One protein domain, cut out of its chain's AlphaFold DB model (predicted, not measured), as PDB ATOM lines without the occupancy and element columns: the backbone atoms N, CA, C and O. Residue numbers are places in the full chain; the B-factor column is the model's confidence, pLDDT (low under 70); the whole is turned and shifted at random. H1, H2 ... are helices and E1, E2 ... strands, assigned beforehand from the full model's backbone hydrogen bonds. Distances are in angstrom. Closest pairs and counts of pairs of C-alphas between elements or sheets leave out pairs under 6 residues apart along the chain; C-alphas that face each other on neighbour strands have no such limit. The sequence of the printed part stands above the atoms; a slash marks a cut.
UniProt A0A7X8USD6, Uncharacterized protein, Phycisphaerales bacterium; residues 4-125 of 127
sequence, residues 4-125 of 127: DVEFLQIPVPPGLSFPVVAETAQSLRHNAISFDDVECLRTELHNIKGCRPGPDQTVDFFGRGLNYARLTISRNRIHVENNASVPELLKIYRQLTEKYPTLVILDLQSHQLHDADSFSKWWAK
ATOM      1  N   ASP A   4     -30.938   3.043  50.637       77.25
ATOM      2  CA  ASP A   4     -32.274   2.457  50.608       77.25
ATOM      3  C   ASP A   4     -33.319   3.564  50.761       77.25
ATOM      4  O   ASP A   4     -33.216   4.433  51.627       77.25
ATOM      5  N   VAL A   5     -34.331   3.550  49.896       80.62
ATOM      6  CA  VAL A   5     -35.402   4.548  49.885       80.62
ATOM      7  C   VAL A   5     -36.777   3.900  49.839       80.62
ATOM      8  O   VAL A   5     -36.966   2.792  49.331       80.62
ATOM      9  N   GLU A   6     -37.778   4.612  50.336       82.12
ATOM     10  CA  GLU A   6     -39.186   4.232  50.204       82.12
ATOM     11  C   GLU A   6     -39.955   5.373  49.550       82.12
ATOM     12  O   GLU A   6     -39.715   6.536  49.866       82.12
ATOM     13  N   PHE A   7     -40.898   5.062  48.662       83.88
ATOM     14  CA  PHE A   7     -41.878   6.060  48.238       83.88
ATOM     15  C   PHE A   7     -43.132   5.894  49.090       83.88
ATOM     16  O   PHE A   7     -43.724   4.817  49.152       83.88
ATOM     17  N   LEU A   8     -43.527   6.962  49.771       84.62
ATOM     18  CA  LEU A   8     -44.668   6.977  50.679       84.62
ATOM     19  C   LEU A   8     -45.659   8.026  50.197       84.62
ATOM     20  O   LEU A   8     -45.244   9.103  49.786       84.62
ATOM     21  N   GLN A   9     -46.958   7.748  50.276       84.75
ATOM     22  CA  GLN A   9     -47.955   8.806  50.151       84.75
ATOM     23  C   GLN A   9     -48.177   9.426  51.523       84.75
ATOM     24  O   GLN A   9     -48.671   8.758  52.430       84.75
ATOM     25  N   ILE A  10     -47.815  10.690  51.686       87.50
ATOM     26  CA  ILE A  10     -48.009  11.445  52.922       87.50
ATOM     27  C   ILE A  10     -48.703  12.753  52.534       87.50
ATOM     28  O   ILE A  10     -48.141  13.515  51.751       87.50
ATOM     29  N   PRO A  11     -49.907  13.055  53.052       86.62
ATOM     30  CA  PRO A  11     -50.520  14.370  52.895       86.62
ATOM     31  C   PRO A  11     -49.663  15.439  53.594       86.62
ATOM     32  O   PRO A  11     -49.790  15.687  54.792       86.62
ATOM     33  N   VAL A  12     -48.728  16.033  52.850       80.69
ATOM     34  CA  VAL A  12     -47.777  17.011  53.384       80.69
ATOM     35  C   VAL A  12     -48.500  18.333  53.675       80.69
ATOM     36  O   VAL A  12     -49.177  18.855  52.785       80.69
ATOM     37  N   PRO A  13     -48.370  18.908  54.888       82.94
ATOM     38  CA  PRO A  13     -48.974  20.198  55.204       82.94
ATOM     39  C   PRO A  13     -48.473  21.317  54.274       82.94
ATOM     40  O   PRO A  13     -47.272  21.381  53.987       82.94
ATOM     41  N   PRO A  14     -49.348  22.237  53.828       78.56
ATOM     42  CA  PRO A  14     -48.931  23.364  53.002       78.56
ATOM     43  C   PRO A  14     -47.918  24.238  53.755       78.56
ATOM     44  O   PRO A  14     -48.128  24.593  54.913       78.56
ATOM     45  N   GLY A  15     -46.821  24.594  53.082       80.75
ATOM     46  CA  GLY A  15     -45.738  25.403  53.651       80.75
ATOM     47  C   GLY A  15     -44.590  24.612  54.291       80.75
ATOM     48  O   GLY A  15     -43.622  25.232  54.728       80.75
ATOM     49  N   LEU A  16     -44.645  23.274  54.321       86.31
ATOM     50  CA  LEU A  16     -43.489  22.460  54.708       86.31
ATOM     51  C   LEU A  16     -42.376  22.564  53.647       86.31
ATOM     52  O   LEU A  16     -42.647  22.487  52.448       86.31
ATOM     53  N   SER A  17     -41.125  22.718  54.079       91.00
ATOM     54  CA  SER A  17     -39.951  22.719  53.202       91.00
ATOM     55  C   SER A  17     -39.255  21.356  53.185       91.00
ATOM     56  O   SER A  17     -39.204  20.651  54.193       91.00
ATOM     57  N   PHE A  18     -38.691  20.997  52.030       92.94
ATOM     58  CA  PHE A  18     -37.881  19.792  51.859       92.94
ATOM     59  C   PHE A  18     -36.371  20.125  51.851       92.94
ATOM     60  O   PHE A  18     -35.980  21.160  51.301       92.94
ATOM     61  N   PRO A  19     -35.496  19.260  52.401       94.62
ATOM     62  CA  PRO A  19     -35.814  17.989  53.048       94.62
ATOM     63  C   PRO A  19     -36.454  18.180  54.430       94.62
ATOM     64  O   PRO A  19     -36.054  19.051  55.202       94.62
ATOM     65  N   VAL A  20     -37.422  17.327  54.751       93.75
ATOM     66  CA  VAL A  20     -38.052  17.282  56.071       93.75
ATOM     67  C   VAL A  20     -37.122  16.533  57.018       93.75
ATOM     68  O   VAL A  20     -36.773  15.383  56.756       93.75
ATOM     69  N   VAL A  21     -36.735  17.167  58.124       93.62
ATOM     70  CA  VAL A  21     -35.853  16.566  59.138       93.62
ATOM     71  C   VAL A  21     -36.483  15.334  59.803       93.62
ATOM     72  O   VAL A  21     -37.703  15.251  59.933       93.62
ATOM     73  N   ALA A  22     -35.641  14.399  60.255       92.19
ATOM     74  CA  ALA A  22     -36.035  13.066  60.722       92.19
ATOM     75  C   ALA A  22     -37.167  13.044  61.772       92.19
ATOM     76  O   ALA A  22     -38.079  12.230  61.675       92.19
ATOM     77  N   GLU A  23     -37.151  13.957  62.745       91.88
ATOM     78  CA  GLU A  23     -38.164  14.047  63.810       91.88
ATOM     79  C   GLU A  23     -39.564  14.399  63.262       91.88
ATOM     80  O   GLU A  23     -40.569  13.741  63.556       91.88
ATOM     81  N   THR A  24     -39.631  15.406  62.386       91.62
ATOM     82  CA  THR A  24     -40.867  15.797  61.697       91.62
ATOM     83  C   THR A  24     -41.291  14.734  60.682       91.62
ATOM     84  O   THR A  24     -42.473  14.410  60.588       91.62
ATOM     85  N   ALA A  25     -40.336  14.141  59.961       91.19
ATOM     86  CA  ALA A  25     -40.565  13.050  59.018       91.19
ATOM     87  C   ALA A  25     -41.182  11.814  59.694       91.19
ATOM     88  O   ALA A  25     -42.169  11.275  59.195       91.19
ATOM     89  N   GLN A  26     -40.662  11.405  60.856       90.31
ATOM     90  CA  GLN A  26     -41.207  10.310  61.661       90.31
ATOM     91  C   GLN A  26     -42.653  10.595  62.080       90.31
ATOM     92  O   GLN A  26     -43.520   9.738  61.909       90.31
ATOM     93  N   SER A  27     -42.927  11.813  62.551       89.88
ATOM     94  CA  SER A  27     -44.275  12.247  62.937       89.88
ATOM     95  C   SER A  27     -45.253  12.204  61.754       89.88
ATOM     96  O   SER A  27     -46.357  11.677  61.875       89.88
ATOM     97  N   LEU A  28     -44.835  12.691  60.582       88.75
ATOM     98  CA  LEU A  28     -45.637  12.666  59.354       88.75
ATOM     99  C   LEU A  28     -45.848  11.252  58.795       88.75
ATOM    100  O   LEU A  28     -46.883  10.995  58.183       88.75
ATOM    101  N   ARG A  29     -44.918  10.318  59.029       85.75
ATOM    102  CA  ARG A  29     -45.022   8.921  58.571       85.75
ATOM    103  C   ARG A  29     -46.202   8.174  59.204       85.75
ATOM    104  O   ARG A  29     -46.705   7.235  58.596       85.75
ATOM    105  N   HIS A  30     -46.696   8.612  60.365       84.75
ATOM    106  CA  HIS A  30     -47.942   8.100  60.953       84.75
ATOM    107  C   HIS A  30     -49.204   8.499  60.169       84.75
ATOM    108  O   HIS A  30     -50.214   7.811  60.267       84.75
ATOM    109  N   ASN A  31     -49.131   9.557  59.355       84.81
ATOM    110  CA  ASN A  31     -50.201  10.000  58.458       84.81
ATOM    111  C   ASN A  31     -50.039   9.442  57.030       84.81
ATOM    112  O   ASN A  31     -50.698   9.923  56.108       84.81
ATOM    113  N   ALA A  32     -49.138   8.473  56.819       84.44
ATOM    114  CA  ALA A  32     -48.950   7.863  55.510       84.44
ATOM    115  C   ALA A  32     -50.200   7.071  55.093       84.44
ATOM    116  O   ALA A  32     -50.691   6.223  55.841       84.44
ATOM    117  N   ILE A  33     -50.698   7.338  53.888       83.81
ATOM    118  CA  ILE A  33     -51.889   6.692  53.329       83.81
ATOM    119  C   ILE A  33     -51.500   5.523  52.417       83.81
ATOM    120  O   ILE A  33     -50.449   5.526  51.771       83.81
ATOM    121  N   SER A  34     -52.352   4.497  52.374       76.50
ATOM    122  CA  SER A  34     -52.185   3.367  51.452       76.50
ATOM    123  C   SER A  34     -52.410   3.808  50.001       76.50
ATOM    124  O   SER A  34     -53.041   4.829  49.739       76.50
ATOM    125  N   PHE A  35     -51.893   3.041  49.042       77.00
ATOM    126  CA  PHE A  35     -52.277   3.193  47.639       77.00
ATOM    127  C   PHE A  35     -53.609   2.469  47.423       77.00
ATOM    128  O   PHE A  35     -53.641   1.241  47.466       77.00
ATOM    129  N   ASP A  36     -54.690   3.223  47.212       74.50
ATOM    130  CA  ASP A  36     -56.054   2.671  47.130       74.50
ATOM    131  C   ASP A  36     -56.241   1.683  45.964       74.50
ATOM    132  O   ASP A  36     -57.020   0.738  46.068       74.50
ATOM    133  N   ASP A  37     -55.488   1.864  44.872       78.06
ATOM    134  CA  ASP A  37     -55.477   0.965  43.716       78.06
ATOM    135  C   ASP A  37     -54.053   0.463  43.411       78.06
ATOM    136  O   ASP A  37     -53.280   1.058  42.650       78.06
ATOM    137  N   VAL A  38     -53.706  -0.659  44.047       75.81
ATOM    138  CA  VAL A  38     -52.411  -1.345  43.898       75.81
ATOM    139  C   VAL A  38     -52.244  -1.965  42.503       75.81
ATOM    140  O   VAL A  38     -51.124  -2.016  41.993       75.81
ATOM    141  N   GLU A  39     -53.328  -2.406  41.857       78.75
ATOM    142  CA  GLU A  39     -53.282  -2.973  40.499       78.75
ATOM    143  C   GLU A  39     -52.966  -1.889  39.467       78.75
ATOM    144  O   GLU A  39     -52.129  -2.075  38.573       78.75
ATOM    145  N   CYS A  40     -53.571  -0.713  39.626       81.12
ATOM    146  CA  CYS A  40     -53.287   0.433  38.786       81.12
ATOM    147  C   CYS A  40     -51.876   0.981  39.045       81.12
ATOM    148  O   CYS A  40     -51.154   1.231  38.082       81.12
ATOM    149  N   LEU A  41     -51.420   1.054  40.304       79.62
ATOM    150  CA  LEU A  41     -50.022   1.374  40.633       79.62
ATOM    151  C   LEU A  41     -49.039   0.401  39.960       79.62
ATOM    152  O   LEU A  41     -48.049   0.833  39.368       79.62
ATOM    153  N   ARG A  42     -49.313  -0.911  40.007       78.81
ATOM    154  CA  ARG A  42     -48.485  -1.928  39.339       78.81
ATOM    155  C   ARG A  42     -48.481  -1.739  37.820       78.81
ATOM    156  O   ARG A  42     -47.434  -1.878  37.189       78.81
ATOM    157  N   THR A  43     -49.626  -1.387  37.240       83.31
ATOM    158  CA  THR A  43     -49.761  -1.090  35.806       83.31
ATOM    159  C   THR A  43     -48.942   0.140  35.410       83.31
ATOM    160  O   THR A  43     -48.179   0.068  34.447       83.31
ATOM    161  N   GLU A  44     -49.010   1.232  36.179       83.12
ATOM    162  CA  GLU A  44     -48.188   2.423  35.927       83.12
ATOM    163  C   GLU A  44     -46.695   2.123  36.029       83.12
ATOM    164  O   GLU A  44     -45.924   2.546  35.169       83.12
ATOM    165  N   LEU A  45     -46.280   1.342  37.030       81.06
ATOM    166  CA  LEU A  45     -44.895   0.902  37.149       81.06
ATOM    167  C   LEU A  45     -44.468   0.077  35.928       81.06
ATOM    168  O   LEU A  45     -43.423   0.359  35.353       81.06
ATOM    169  N   HIS A  46     -45.275  -0.875  35.455       83.62
ATOM    170  CA  HIS A  46     -44.963  -1.646  34.242       83.62
ATOM    171  C   HIS A  46     -44.860  -0.795  32.961       83.62
ATOM    172  O   HIS A  46     -44.119  -1.174  32.048       83.62
ATOM    173  N   ASN A  47     -45.512   0.373  32.900       85.75
ATOM    174  CA  ASN A  47     -45.329   1.341  31.810       85.75
ATOM    175  C   ASN A  47     -43.935   2.011  31.841       85.75
ATOM    176  O   ASN A  47     -43.463   2.536  30.826       85.75
ATOM    177  N   ILE A  48     -43.229   1.984  32.976       82.00
ATOM    178  CA  ILE A  48     -41.878   2.534  33.110       82.00
ATOM    179  C   ILE A  48     -40.859   1.552  32.526       82.00
ATOM    180  O   ILE A  48     -40.607   0.468  33.049       82.00
ATOM    181  N   LYS A  49     -40.166   1.971  31.459       82.56
ATOM    182  CA  LYS A  49     -39.023   1.223  30.909       82.56
ATOM    183  C   LYS A  49     -37.977   0.929  31.997       82.56
ATOM    184  O   LYS A  49     -37.305   1.851  32.452       82.56
ATOM    185  N   GLY A  50     -37.822  -0.356  32.316       78.31
ATOM    186  CA  GLY A  50     -36.936  -0.896  33.353       78.31
ATOM    187  C   GLY A  50     -37.704  -1.777  34.340       78.31
ATOM    188  O   GLY A  50     -37.201  -2.826  34.732       78.31
ATOM    189  N   CYS A  51     -38.957  -1.429  34.642       80.06
ATOM    190  CA  CYS A  51     -39.838  -2.237  35.478       80.06
ATOM    191  C   CYS A  51     -40.224  -3.565  34.806       80.06
ATOM    192  O   CYS A  51     -40.461  -3.637  33.590       80.06
ATOM    193  N   ARG A  52     -40.292  -4.627  35.608       78.88
ATOM    194  CA  ARG A  52     -40.670  -5.991  35.222       78.88
ATOM    195  C   ARG A  52     -41.471  -6.649  36.350       78.88
ATOM    196  O   ARG A  52     -41.226  -6.310  37.502       78.88
ATOM    197  N   PRO A  53     -42.380  -7.594  36.054       78.25
ATOM    198  CA  PRO A  53     -43.007  -8.401  37.095       78.25
ATOM    199  C   PRO A  53     -41.939  -9.170  37.877       78.25
ATOM    200  O   PRO A  53     -41.131  -9.870  37.261       78.25
ATOM    201  N   GLY A  54     -41.948  -9.032  39.200       71.50
ATOM    202  CA  GLY A  54     -41.131  -9.831  40.113       71.50
ATOM    203  C   GLY A  54     -41.935 -10.961  40.777       71.50
ATOM    204  O   GLY A  54     -43.115 -11.164  40.450       71.50
ATOM    205  N   PRO A  55     -41.322 -11.733  41.695       67.81
ATOM    206  CA  PRO A  55     -42.018 -12.758  42.477       67.81
ATOM    207  C   PRO A  55     -43.123 -12.150  43.358       67.81
ATOM    208  O   PRO A  55     -43.129 -10.957  43.635       67.81
ATOM    209  N   ASP A  56     -44.092 -12.957  43.797       71.06
ATOM    210  CA  ASP A  56     -45.135 -12.551  44.762       71.06
ATOM    211  C   ASP A  56     -45.872 -11.230  44.438       71.06
ATOM    212  O   ASP A  56     -46.340 -10.510  45.320       71.06
ATOM    213  N   GLN A  57     -46.034 -10.940  43.141       66.69
ATOM    214  CA  GLN A  57     -46.660  -9.727  42.596       66.69
ATOM    215  C   GLN A  57     -45.868  -8.416  42.826       66.69
ATOM    216  O   GLN A  57     -46.466  -7.329  42.762       66.69
ATOM    217  N   THR A  58     -44.552  -8.490  43.071       70.75
ATOM    218  CA  THR A  58     -43.654  -7.321  43.103       70.75
ATOM    219  C   THR A  58     -43.385  -6.747  41.704       70.75
ATOM    220  O   THR A  58     -43.851  -7.274  40.689       70.75
ATOM    221  N   VAL A  59     -42.646  -5.633  41.645       71.19
ATOM    222  CA  VAL A  59     -42.150  -5.046  40.395       71.19
ATOM    223  C   VAL A  59     -40.663  -4.757  40.542       71.19
ATOM    224  O   VAL A  59     -40.287  -3.787  41.191       71.19
ATOM    225  N   ASP A  60     -39.828  -5.558  39.896       70.31
ATOM    226  CA  ASP A  60     -38.376  -5.393  39.903       70.31
ATOM    227  C   ASP A  60     -37.967  -4.305  38.894       70.31
ATOM    228  O   ASP A  60     -38.609  -4.159  37.847       70.31
ATOM    229  N   PHE A  61     -36.892  -3.551  39.152       74.00
ATOM    230  CA  PHE A  61     -36.394  -2.535  38.211       74.00
ATOM    231  C   PHE A  61     -34.999  -2.870  37.688       74.00
ATOM    232  O   PHE A  61     -33.978  -2.707  38.355       74.00
ATOM    233  N   PHE A  62     -34.951  -3.255  36.419       70.06
ATOM    234  CA  PHE A  62     -33.721  -3.514  35.685       70.06
ATOM    235  C   PHE A  62     -33.151  -2.201  35.132       70.06
ATOM    236  O   PHE A  62     -33.287  -1.880  33.945       70.06
ATOM    237  N   GLY A  63     -32.546  -1.427  36.036       66.75
ATOM    238  CA  GLY A  63     -31.803  -0.205  35.730       66.75
ATOM    239  C   GLY A  63     -30.456  -0.456  35.051       66.75
ATOM    240  O   GLY A  63     -29.994  -1.591  34.917       66.75
ATOM    241  N   ARG A  64     -29.801   0.625  34.620       64.75
ATOM    242  CA  ARG A  64     -28.438   0.596  34.044       64.75
ATOM    243  C   ARG A  64     -27.332   0.943  35.050       64.75
ATOM    244  O   ARG A  64     -26.173   1.055  34.654       64.75
ATOM    245  N   GLY A  65     -27.676   1.168  36.316       56.72
ATOM    246  CA  GLY A  65     -26.736   1.581  37.352       56.72
ATOM    247  C   GLY A  65     -25.887   0.445  37.936       56.72
ATOM    248  O   GLY A  65     -26.279  -0.716  37.958       56.72
ATOM    249  N   LEU A  66     -24.740   0.826  38.503       51.47
ATOM    250  CA  LEU A  66     -24.038   0.073  39.558       51.47
ATOM    251  C   LEU A  66     -24.418   0.587  40.963       51.47
ATOM    252  O   LEU A  66     -23.799   0.217  41.957       51.47
ATOM    253  N   ASN A  67     -25.391   1.501  41.038       52.75
ATOM    254  CA  ASN A  67     -25.747   2.213  42.256       52.75
ATOM    255  C   ASN A  67     -26.852   1.470  43.001       52.75
ATOM    256  O   ASN A  67     -27.887   1.131  42.436       52.75
ATOM    257  N   TYR A  68     -26.600   1.240  44.283       52.84
ATOM    258  CA  TYR A  68     -27.329   0.323  45.151       52.84
ATOM    259  C   TYR A  68     -28.642   0.905  45.694       52.84
ATOM    260  O   TYR A  68     -28.942   0.698  46.865       52.84
ATOM    261  N   ALA A  69     -29.385   1.674  44.893       49.66
ATOM    262  CA  ALA A  69     -30.595   2.333  45.361       49.66
ATOM    263  C   ALA A  69     -31.780   1.355  45.361       49.66
ATOM    264  O   ALA A  69     -32.398   1.129  44.319       49.66
ATOM    265  N   ARG A  70     -32.090   0.751  46.514       54.41
ATOM    266  CA  ARG A  70     -33.279  -0.105  46.658       54.41
ATOM    267  C   ARG A  70     -34.497   0.760  46.927       54.41
ATOM    268  O   ARG A  70     -34.466   1.591  47.831       54.41
ATOM    269  N   LEU A  71     -35.574   0.545  46.178       51.53
ATOM    270  CA  LEU A  71     -36.820   1.287  46.344       51.53
ATOM    271  C   LEU A  71     -37.907   0.359  46.897       51.53
ATOM    272  O   LEU A  71     -38.323  -0.592  46.241       51.53
ATOM    273  N   THR A  72     -38.414   0.633  48.096       50.94
ATOM    274  CA  THR A  72     -39.520  -0.157  48.662       50.94
ATOM    275  C   THR A  72     -40.857   0.575  48.507       50.94
ATOM    276  O   THR A  72     -41.232   1.430  49.305       50.94
ATOM    277  N   ILE A  73     -41.535   0.199  47.417       50.06
ATOM    278  CA  ILE A  73     -42.977   0.259  47.108       50.06
ATOM    279  C   ILE A  73     -43.931  -0.135  48.250       50.06
ATOM    280  O   ILE A  73     -43.519  -0.587  49.318       50.06
ATOM    281  N   SER A  74     -45.247  -0.087  48.004       41.28
ATOM    282  CA  SER A  74     -46.243  -0.566  48.964       41.28
ATOM    283  C   SER A  74     -47.568  -1.048  48.343       41.28
ATOM    284  O   SER A  74     -48.406  -0.238  47.980       41.28
ATOM    285  N   ARG A  75     -47.826  -2.375  48.384       40.34
ATOM    286  CA  ARG A  75     -49.142  -2.992  48.675       40.34
ATOM    287  C   ARG A  75     -49.867  -2.256  49.805       40.34
ATOM    288  O   ARG A  75     -51.084  -2.303  49.837       40.34
ATOM    289  N   ASN A  76     -49.198  -1.476  50.662       34.81
ATOM    290  CA  ASN A  76     -48.388  -1.777  51.874       34.81
ATOM    291  C   ASN A  76     -47.098  -2.659  51.890       34.81
ATOM    292  O   ASN A  76     -46.473  -2.763  52.939       34.81
ATOM    293  N   ARG A  77     -46.670  -3.240  50.760       39.50
ATOM    294  CA  ARG A  77     -45.650  -4.292  50.484       39.50
ATOM    295  C   ARG A  77     -45.326  -4.478  48.977       39.50
ATOM    296  O   ARG A  77     -45.868  -5.409  48.404       39.50
ATOM    297  N   ILE A  78     -44.548  -3.614  48.302       46.25
ATOM    298  CA  ILE A  78     -43.924  -3.921  46.974       46.25
ATOM    299  C   ILE A  78     -42.420  -3.641  47.090       46.25
ATOM    300  O   ILE A  78     -42.016  -2.780  47.865       46.25
ATOM    301  N   HIS A  79     -41.598  -4.330  46.308       45.53
ATOM    302  CA  HIS A  79     -40.148  -4.216  46.314       45.53
ATOM    303  C   HIS A  79     -39.642  -3.958  44.890       45.53
ATOM    304  O   HIS A  79     -39.904  -4.766  44.005       45.53
ATOM    305  N   VAL A  80     -38.961  -2.830  44.681       51.69
ATOM    306  CA  VAL A  80     -38.142  -2.560  43.498       51.69
ATOM    307  C   VAL A  80     -36.714  -2.940  43.871       51.69
ATOM    308  O   VAL A  80     -35.937  -2.133  44.390       51.69
ATOM    309  N   GLU A  81     -36.402  -4.214  43.654       49.22
ATOM    310  CA  GLU A  81     -35.036  -4.707  43.760       49.22
ATOM    311  C   GLU A  81     -34.252  -4.368  42.482       49.22
ATOM    312  O   GLU A  81     -34.817  -4.329  41.382       49.22
ATOM    313  N   ASN A  82     -32.935  -4.205  42.649       55.03
ATOM    314  CA  ASN A  82     -31.901  -3.924  41.640       55.03
ATOM    315  C   ASN A  82     -31.599  -2.445  41.319       55.03
ATOM    316  O   ASN A  82     -32.330  -1.519  41.655       55.03
ATOM    317  N   ASN A  83     -30.404  -2.257  40.746       64.31
ATOM    318  CA  ASN A  83     -29.554  -1.063  40.843       64.31
ATOM    319  C   ASN A  83     -30.077   0.183  40.100       64.31
ATOM    320  O   ASN A  83     -29.536   0.581  39.058       64.31
ATOM    321  N   ALA A  84     -31.110   0.830  40.636       68.62
ATOM    322  CA  ALA A  84     -31.575   2.114  40.134       68.62
ATOM    323  C   ALA A  84     -30.538   3.220  40.406       68.62
ATOM    324  O   ALA A  84     -30.107   3.464  41.532       68.62
ATOM    325  N   SER A  85     -30.144   3.944  39.362       77.25
ATOM    326  CA  SER A  85     -29.453   5.225  39.518       77.25
ATOM    327  C   SER A  85     -30.434   6.331  39.943       77.25
ATOM    328  O   SER A  85     -31.639   6.226  39.725       77.25
ATOM    329  N   VAL A  86     -29.938   7.437  40.508       79.56
ATOM    330  CA  VAL A  86     -30.791   8.579  40.907       79.56
ATOM    331  C   VAL A  86     -31.666   9.111  39.768       79.56
ATOM    332  O   VAL A  86     -32.849   9.335  40.015       79.56
ATOM    333  N   PRO A  87     -31.176   9.280  38.520       83.31
ATOM    334  CA  PRO A  87     -32.039   9.695  37.415       83.31
ATOM    335  C   PRO A  87     -33.166   8.695  37.121       83.31
ATOM    336  O   PRO A  87     -34.243   9.103  36.694       83.31
ATOM    337  N   GLU A  88     -32.944   7.399  37.362       81.75
ATOM    338  CA  GLU A  88     -33.965   6.359  37.213       81.75
ATOM    339  C   GLU A  88     -34.989   6.419  38.359       81.75
ATOM    340  O   GLU A  88     -36.187   6.452  38.081       81.75
ATOM    341  N   LEU A  89     -34.553   6.562  39.618       81.94
ATOM    342  CA  LEU A  89     -35.453   6.790  40.760       81.94
ATOM    343  C   LEU A  89     -36.301   8.058  40.593       81.94
ATOM    344  O   LEU A  89     -37.518   8.010  40.755       81.94
ATOM    345  N   LEU A  90     -35.683   9.183  40.224       86.38
ATOM    346  CA  LEU A  90     -36.383  10.450  39.998       86.38
ATOM    347  C   LEU A  90     -37.347  10.375  38.810       86.38
ATOM    348  O   LEU A  90     -38.374  11.052  38.817       86.38
ATOM    349  N   LYS A  91     -37.058   9.547  37.799       86.00
ATOM    350  CA  LYS A  91     -38.000   9.270  36.710       86.00
ATOM    351  C   LYS A  91     -39.222   8.496  37.215       86.00
ATOM    352  O   LYS A  91     -40.337   8.889  36.882       86.00
ATOM    353  N   ILE A  92     -39.021   7.440  38.011       84.62
ATOM    354  CA  ILE A  92     -40.123   6.668  38.612       84.62
ATOM    355  C   ILE A  92     -40.969   7.587  39.498       84.62
ATOM    356  O   ILE A  92     -42.181   7.655  39.318       84.62
ATOM    357  N   TYR A  93     -40.329   8.354  40.385       86.88
ATOM    358  CA  TYR A  93     -40.994   9.326  41.253       86.88
ATOM    359  C   TYR A  93     -41.868  10.302  40.460       86.88
ATOM    360  O   TYR A  93     -43.051  10.418  40.753       86.88
ATOM    361  N   ARG A  94     -41.313  10.948  39.420       88.50
ATOM    362  CA  ARG A  94     -42.036  11.938  38.602       88.50
ATOM    363  C   ARG A  94     -43.285  11.353  37.945       88.50
ATOM    364  O   ARG A  94     -44.351  11.947  38.067       88.50
ATOM    365  N   GLN A  95     -43.162  10.181  37.320       87.00
ATOM    366  CA  GLN A  95     -44.291   9.520  36.661       87.00
ATOM    367  C   GLN A  95     -45.365   9.070  37.667       87.00
ATOM    368  O   GLN A  95     -46.552   9.115  37.359       87.00
ATOM    369  N   LEU A  96     -44.980   8.689  38.889       84.38
ATOM    370  CA  LEU A  96     -45.941   8.365  39.945       84.38
ATOM    371  C   LEU A  96     -46.596   9.615  40.554       84.38
ATOM    372  O   LEU A  96     -47.787   9.568  40.852       84.38
ATOM    373  N   THR A  97     -45.885  10.740  40.701       87.38
ATOM    374  CA  THR A  97     -46.466  11.984  41.251       87.38
ATOM    375  C   THR A  97     -47.565  12.604  40.388       87.38
ATOM    376  O   THR A  97     -48.398  13.326  40.927       87.38
ATOM    377  N   GLU A  98     -47.633  12.294  39.088       86.25
ATOM    378  CA  GLU A  98     -48.763  12.691  38.225       86.25
ATOM    379  C   GLU A  98     -50.103  12.105  38.706       86.25
ATOM    380  O   GLU A  98     -51.157  12.708  38.505       86.25
ATOM    381  N   LYS A  99     -50.061  10.942  39.369       83.19
ATOM    382  CA  LYS A  99     -51.229  10.199  39.865       83.19
ATOM    383  C   LYS A  99     -51.368  10.234  41.388       83.19
ATOM    384  O   LYS A  99     -52.477  10.215  41.912       83.19
ATOM    385  N   TYR A 100     -50.237  10.311  42.081       85.12
ATOM    386  CA  TYR A 100     -50.112  10.316  43.534       85.12
ATOM    387  C   TYR A 100     -49.399  11.612  43.965       85.12
ATOM    388  O   TYR A 100     -48.210  11.590  44.281       85.12
ATOM    389  N   PRO A 101     -50.077  12.776  43.958       87.06
ATOM    390  CA  PRO A 101     -49.437  14.078  44.198       87.06
ATOM    391  C   PRO A 101     -48.883  14.249  45.625       87.06
ATOM    392  O   PRO A 101     -48.110  15.166  45.882       87.06
ATOM    393  N   THR A 102     -49.265  13.367  46.550       88.06
ATOM    394  CA  THR A 102     -48.769  13.279  47.933       88.06
ATOM    395  C   THR A 102     -47.577  12.327  48.092       88.06
ATOM    396  O   THR A 102     -47.185  12.015  49.217       88.06
ATOM    397  N   LEU A 103     -47.002  11.824  46.994       87.88
ATOM    398  CA  LEU A 103     -45.828  10.958  47.038       87.88
ATOM    399  C   LEU A 103     -44.592  11.736  47.513       87.88
ATOM    400  O   LEU A 103     -44.297  12.815  47.010       87.88
ATOM    401  N   VAL A 104     -43.840  11.150  48.441       89.88
ATOM    402  CA  VAL A 104     -42.558  11.652  48.953       89.88
ATOM    403  C   VAL A 104     -41.540  10.515  49.034       89.88
ATOM    404  O   VAL A 104     -41.905   9.344  49.160       89.88
ATOM    405  N   ILE A 105     -40.255  10.859  48.967       89.19
ATOM    406  CA  ILE A 105     -39.134   9.920  49.062       89.19
ATOM    407  C   ILE A 105     -38.621   9.917  50.503       89.19
ATOM    408  O   ILE A 105     -38.079  10.917  50.964       89.19
ATOM    409  N   LEU A 106     -38.764   8.803  51.214       88.44
ATOM    410  CA  LEU A 106     -38.090   8.578  52.489       88.44
ATOM    411  C   LEU A 106     -36.683   8.039  52.234       88.44
ATOM    412  O   LEU A 106     -36.528   6.970  51.648       88.44
ATOM    413  N   ASP A 107     -35.682   8.753  52.730       88.38
ATOM    414  CA  ASP A 107     -34.317   8.267  52.922       88.38
ATOM    415  C   ASP A 107     -34.276   7.355  54.167       88.38
ATOM    416  O   ASP A 107     -34.659   7.782  55.258       88.38
ATOM    417  N   LEU A 108     -33.831   6.098  54.037       85.00
ATOM    418  CA  LEU A 108     -33.724   5.169  55.174       85.00
ATOM    419  C   LEU A 108     -32.405   5.276  55.953       85.00
ATOM    420  O   LEU A 108     -32.317   4.718  57.046       85.00
ATOM    421  N   GLN A 109     -31.407   5.991  55.438       85.31
ATOM    422  CA  GLN A 109     -30.137   6.277  56.099       85.31
ATOM    423  C   GLN A 109     -30.224   7.511  57.013       85.31
ATOM    424  O   GLN A 109     -29.730   7.450  58.139       85.31
ATOM    425  N   SER A 110     -30.844   8.617  56.577       88.44
ATOM    426  CA  SER A 110     -31.033   9.818  57.424       88.44
ATOM    427  C   SER A 110     -32.447  10.007  57.984       88.44
ATOM    428  O   SER A 110     -32.669  10.922  58.779       88.44
ATOM    429  N   HIS A 111     -33.402   9.154  57.595       90.25
ATOM    430  CA  HIS A 111     -34.826   9.243  57.958       90.25
ATOM    431  C   HIS A 111     -35.525  10.548  57.527       90.25
ATOM    432  O   HIS A 111     -36.606  10.864  58.024       90.25
ATOM    433  N   GLN A 112     -34.940  11.294  56.587       92.88
ATOM    434  CA  GLN A 112     -35.526  12.507  56.014       92.88
ATOM    435  C   GLN A 112     -36.562  12.183  54.928       92.88
ATOM    436  O   GLN A 112     -36.425  11.205  54.191       92.88
ATOM    437  N   LEU A 113     -37.592  13.029  54.799       92.44
ATOM    438  CA  LEU A 113     -38.470  13.014  53.620       92.44
ATOM    439  C   LEU A 113     -37.973  14.034  52.599       92.44
ATOM    440  O   LEU A 113     -37.596  15.152  52.954       92.44
ATOM    441  N   HIS A 114     -38.045  13.665  51.329       92.38
ATOM    442  CA  HIS A 114     -37.599  14.458  50.198       92.38
ATOM    443  C   HIS A 114     -38.672  14.530  49.110       92.38
ATOM    444  O   HIS A 114     -39.372  13.557  48.827       92.38
ATOM    445  N   ASP A 115     -38.732  15.680  48.451       91.81
ATOM    446  CA  ASP A 115     -39.247  15.821  47.092       91.81
ATOM    447  C   ASP A 115     -38.141  15.508  46.059       91.81
ATOM    448  O   ASP A 115     -36.991  15.214  46.403       91.81
ATOM    449  N   ALA A 116     -38.463  15.597  44.765       90.25
ATOM    450  CA  ALA A 116     -37.497  15.346  43.694       90.25
ATOM    451  C   ALA A 116     -36.248  16.252  43.760       90.25
ATOM    452  O   ALA A 116     -35.134  15.797  43.481       90.25
ATOM    453  N   ASP A 117     -36.417  17.527  44.119       91.25
ATOM    454  CA  ASP A 117     -35.346  18.525  44.073       91.25
ATOM    455  C   ASP A 117     -34.397  18.407  45.267       91.25
ATOM    456  O   ASP A 117     -33.174  18.454  45.101       91.25
ATOM    457  N   SER A 118     -34.934  18.229  46.474       92.44
ATOM    458  CA  SER A 118     -34.137  17.986  47.677       92.44
ATOM    459  C   SER A 118     -33.447  16.625  47.634       92.44
ATOM    460  O   SER A 118     -32.296  16.553  48.054       92.44
ATOM    461  N   PHE A 119     -34.072  15.577  47.079       89.62
ATOM    462  CA  PHE A 119     -33.426  14.269  46.907       89.62
ATOM    463  C   PHE A 119     -32.252  14.347  45.922       89.62
ATOM    464  O   PHE A 119     -31.150  13.884  46.219       89.62
ATOM    465  N   SER A 120     -32.452  15.012  44.776       88.62
ATOM    466  CA  SER A 120     -31.397  15.237  43.778       88.62
ATOM    467  C   SER A 120     -30.201  16.006  44.362       88.62
ATOM    468  O   SER A 120     -29.048  15.617  44.171       88.62
ATOM    469  N   LYS A 121     -30.464  17.063  45.147       88.75
ATOM    470  CA  LYS A 121     -29.427  17.841  45.852       88.75
ATOM    471  C   LYS A 121     -28.757  17.058  46.981       88.75
ATOM    472  O   LYS A 121     -27.567  17.248  47.214       88.75
ATOM    473  N   TRP A 122     -29.511  16.226  47.699       84.88
ATOM    474  CA  TRP A 122     -28.991  15.385  48.774       84.88
ATOM    475  C   TRP A 122     -27.973  14.384  48.211       84.88
ATOM    476  O   TRP A 122     -26.849  14.337  48.704       84.88
ATOM    477  N   TRP A 123     -28.310  13.686  47.120       78.25
ATOM    478  CA  TRP A 123     -27.441  12.648  46.547       78.25
ATOM    479  C   TRP A 123     -26.212  13.217  45.833       78.25
ATOM    480  O   TRP A 123     -25.176  12.566  45.753       78.25
ATOM    481  N   ALA A 124     -26.294  14.446  45.319       80.81
ATOM    482  CA  ALA A 124     -25.155  15.118  44.696       80.81
ATOM    483  C   ALA A 124     -24.025  15.485  45.685       80.81
ATOM    484  O   ALA A 124     -22.976  15.966  45.251       80.81
ATOM    485  N   LYS A 125     -24.217  15.290  46.997       76.38
ATOM    486  CA  LYS A 125     -23.169  15.506  48.001       76.38
ATOM    487  C   LYS A 125     -22.100  14.403  47.916       76.38
ATOM    488  O   LYS A 125     -22.453  13.236  47.755       76.38
TER     489      LYS A 125
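AT A GLANCE: This is residues 4 to 125 of the 127 residues of an uncharacterized protein of Phycisphaerales bacterium (UniProt A0A7X8USD6). A strongly twisted four-stranded sheet, E5 E4 E1 E6, has H3 and H4 packed side by side, running opposite ways, on one face, which makes two layers. Next to its E5 edge sits the small hairpin E2 and E3 with H2 packed on it, and at its E6 edge H1 only grazes the sheet. The printed part has 122 residues with four named helices and six named strands, in the order E1 H1 H2 E2 E3 E4 E5 H3 E6 H4; the class is mixed, the large sheet is mixed and E2 with E3 is antiparallel. The whole is compact, with a radius of gyration of the C-alphas of 13.6 A and spans of 36 by 34 by 22 A.

HOW THE PARTS SIT: Begin at E1, residues 4 to 9, an inner strand antiparallel to E6, residues 103 to 107: N 8 and O 104 are 2.9 A apart, within hydrogen-bond range. On E4, residues 69 to 72, which is parallel to E1, look for N 5 and O 70, 2.8 A apart. E5, residues 80 to 84, forms a hairpin with E4, with N 80 and O 71 at 2.8 A. H3, residues 86 to 97, joins E5 to E6 in a split strand-helix-strand unit, two same-way strands with E4 and E1 between them, and its crossover is right-handed. H4, residues 116 to 123, touches H3 at a shallow tilt of 22 degrees, opposite ways; their closest C-alphas, Leu 90 and Ala 116, are 6.2 A apart. E2, residues 51 to 53, and E3, residues 59 to 61, form a hairpin, with N 52 and O 60 within hydrogen-bond range at 2.8 A; the closest C-alphas of E3 and E5, those of Asp 60 and Val 80, are 4.6 A apart. H2, residues 38 to 47, is close to but not clearly touching H3, with the closest C-alphas, Glu 44 and Leu 96, at 7.5 A. H1, residues 22 to 29, touches no helix. In H1, H2, H3 and H4 every O i to N i+4 pair is within hydrogen-bond range.

IN THESE COORDINATES: Find C-alpha 4 at (-32.274, 2.457, 50.608); from there E1 runs 16.9 A to C-alpha 9. H3 starts at C-alpha 86, (-30.791, 8.579, 40.907), and is 16.0 A long; H2 is 14.3 A and E6 13.2 A. H4 ends at C-alpha 123, (-27.441, 12.648, 46.547).

THE WHOLE: The C-alphas farthest apart, Gly 15 and Pro 55, are 39.9 A apart. The printed part has no cut, and the link from E1 to H1, 12 residues, is long. The mean pLDDT of the printed part is 78.0; residues 55, 57 and 63 to 84 are under 70.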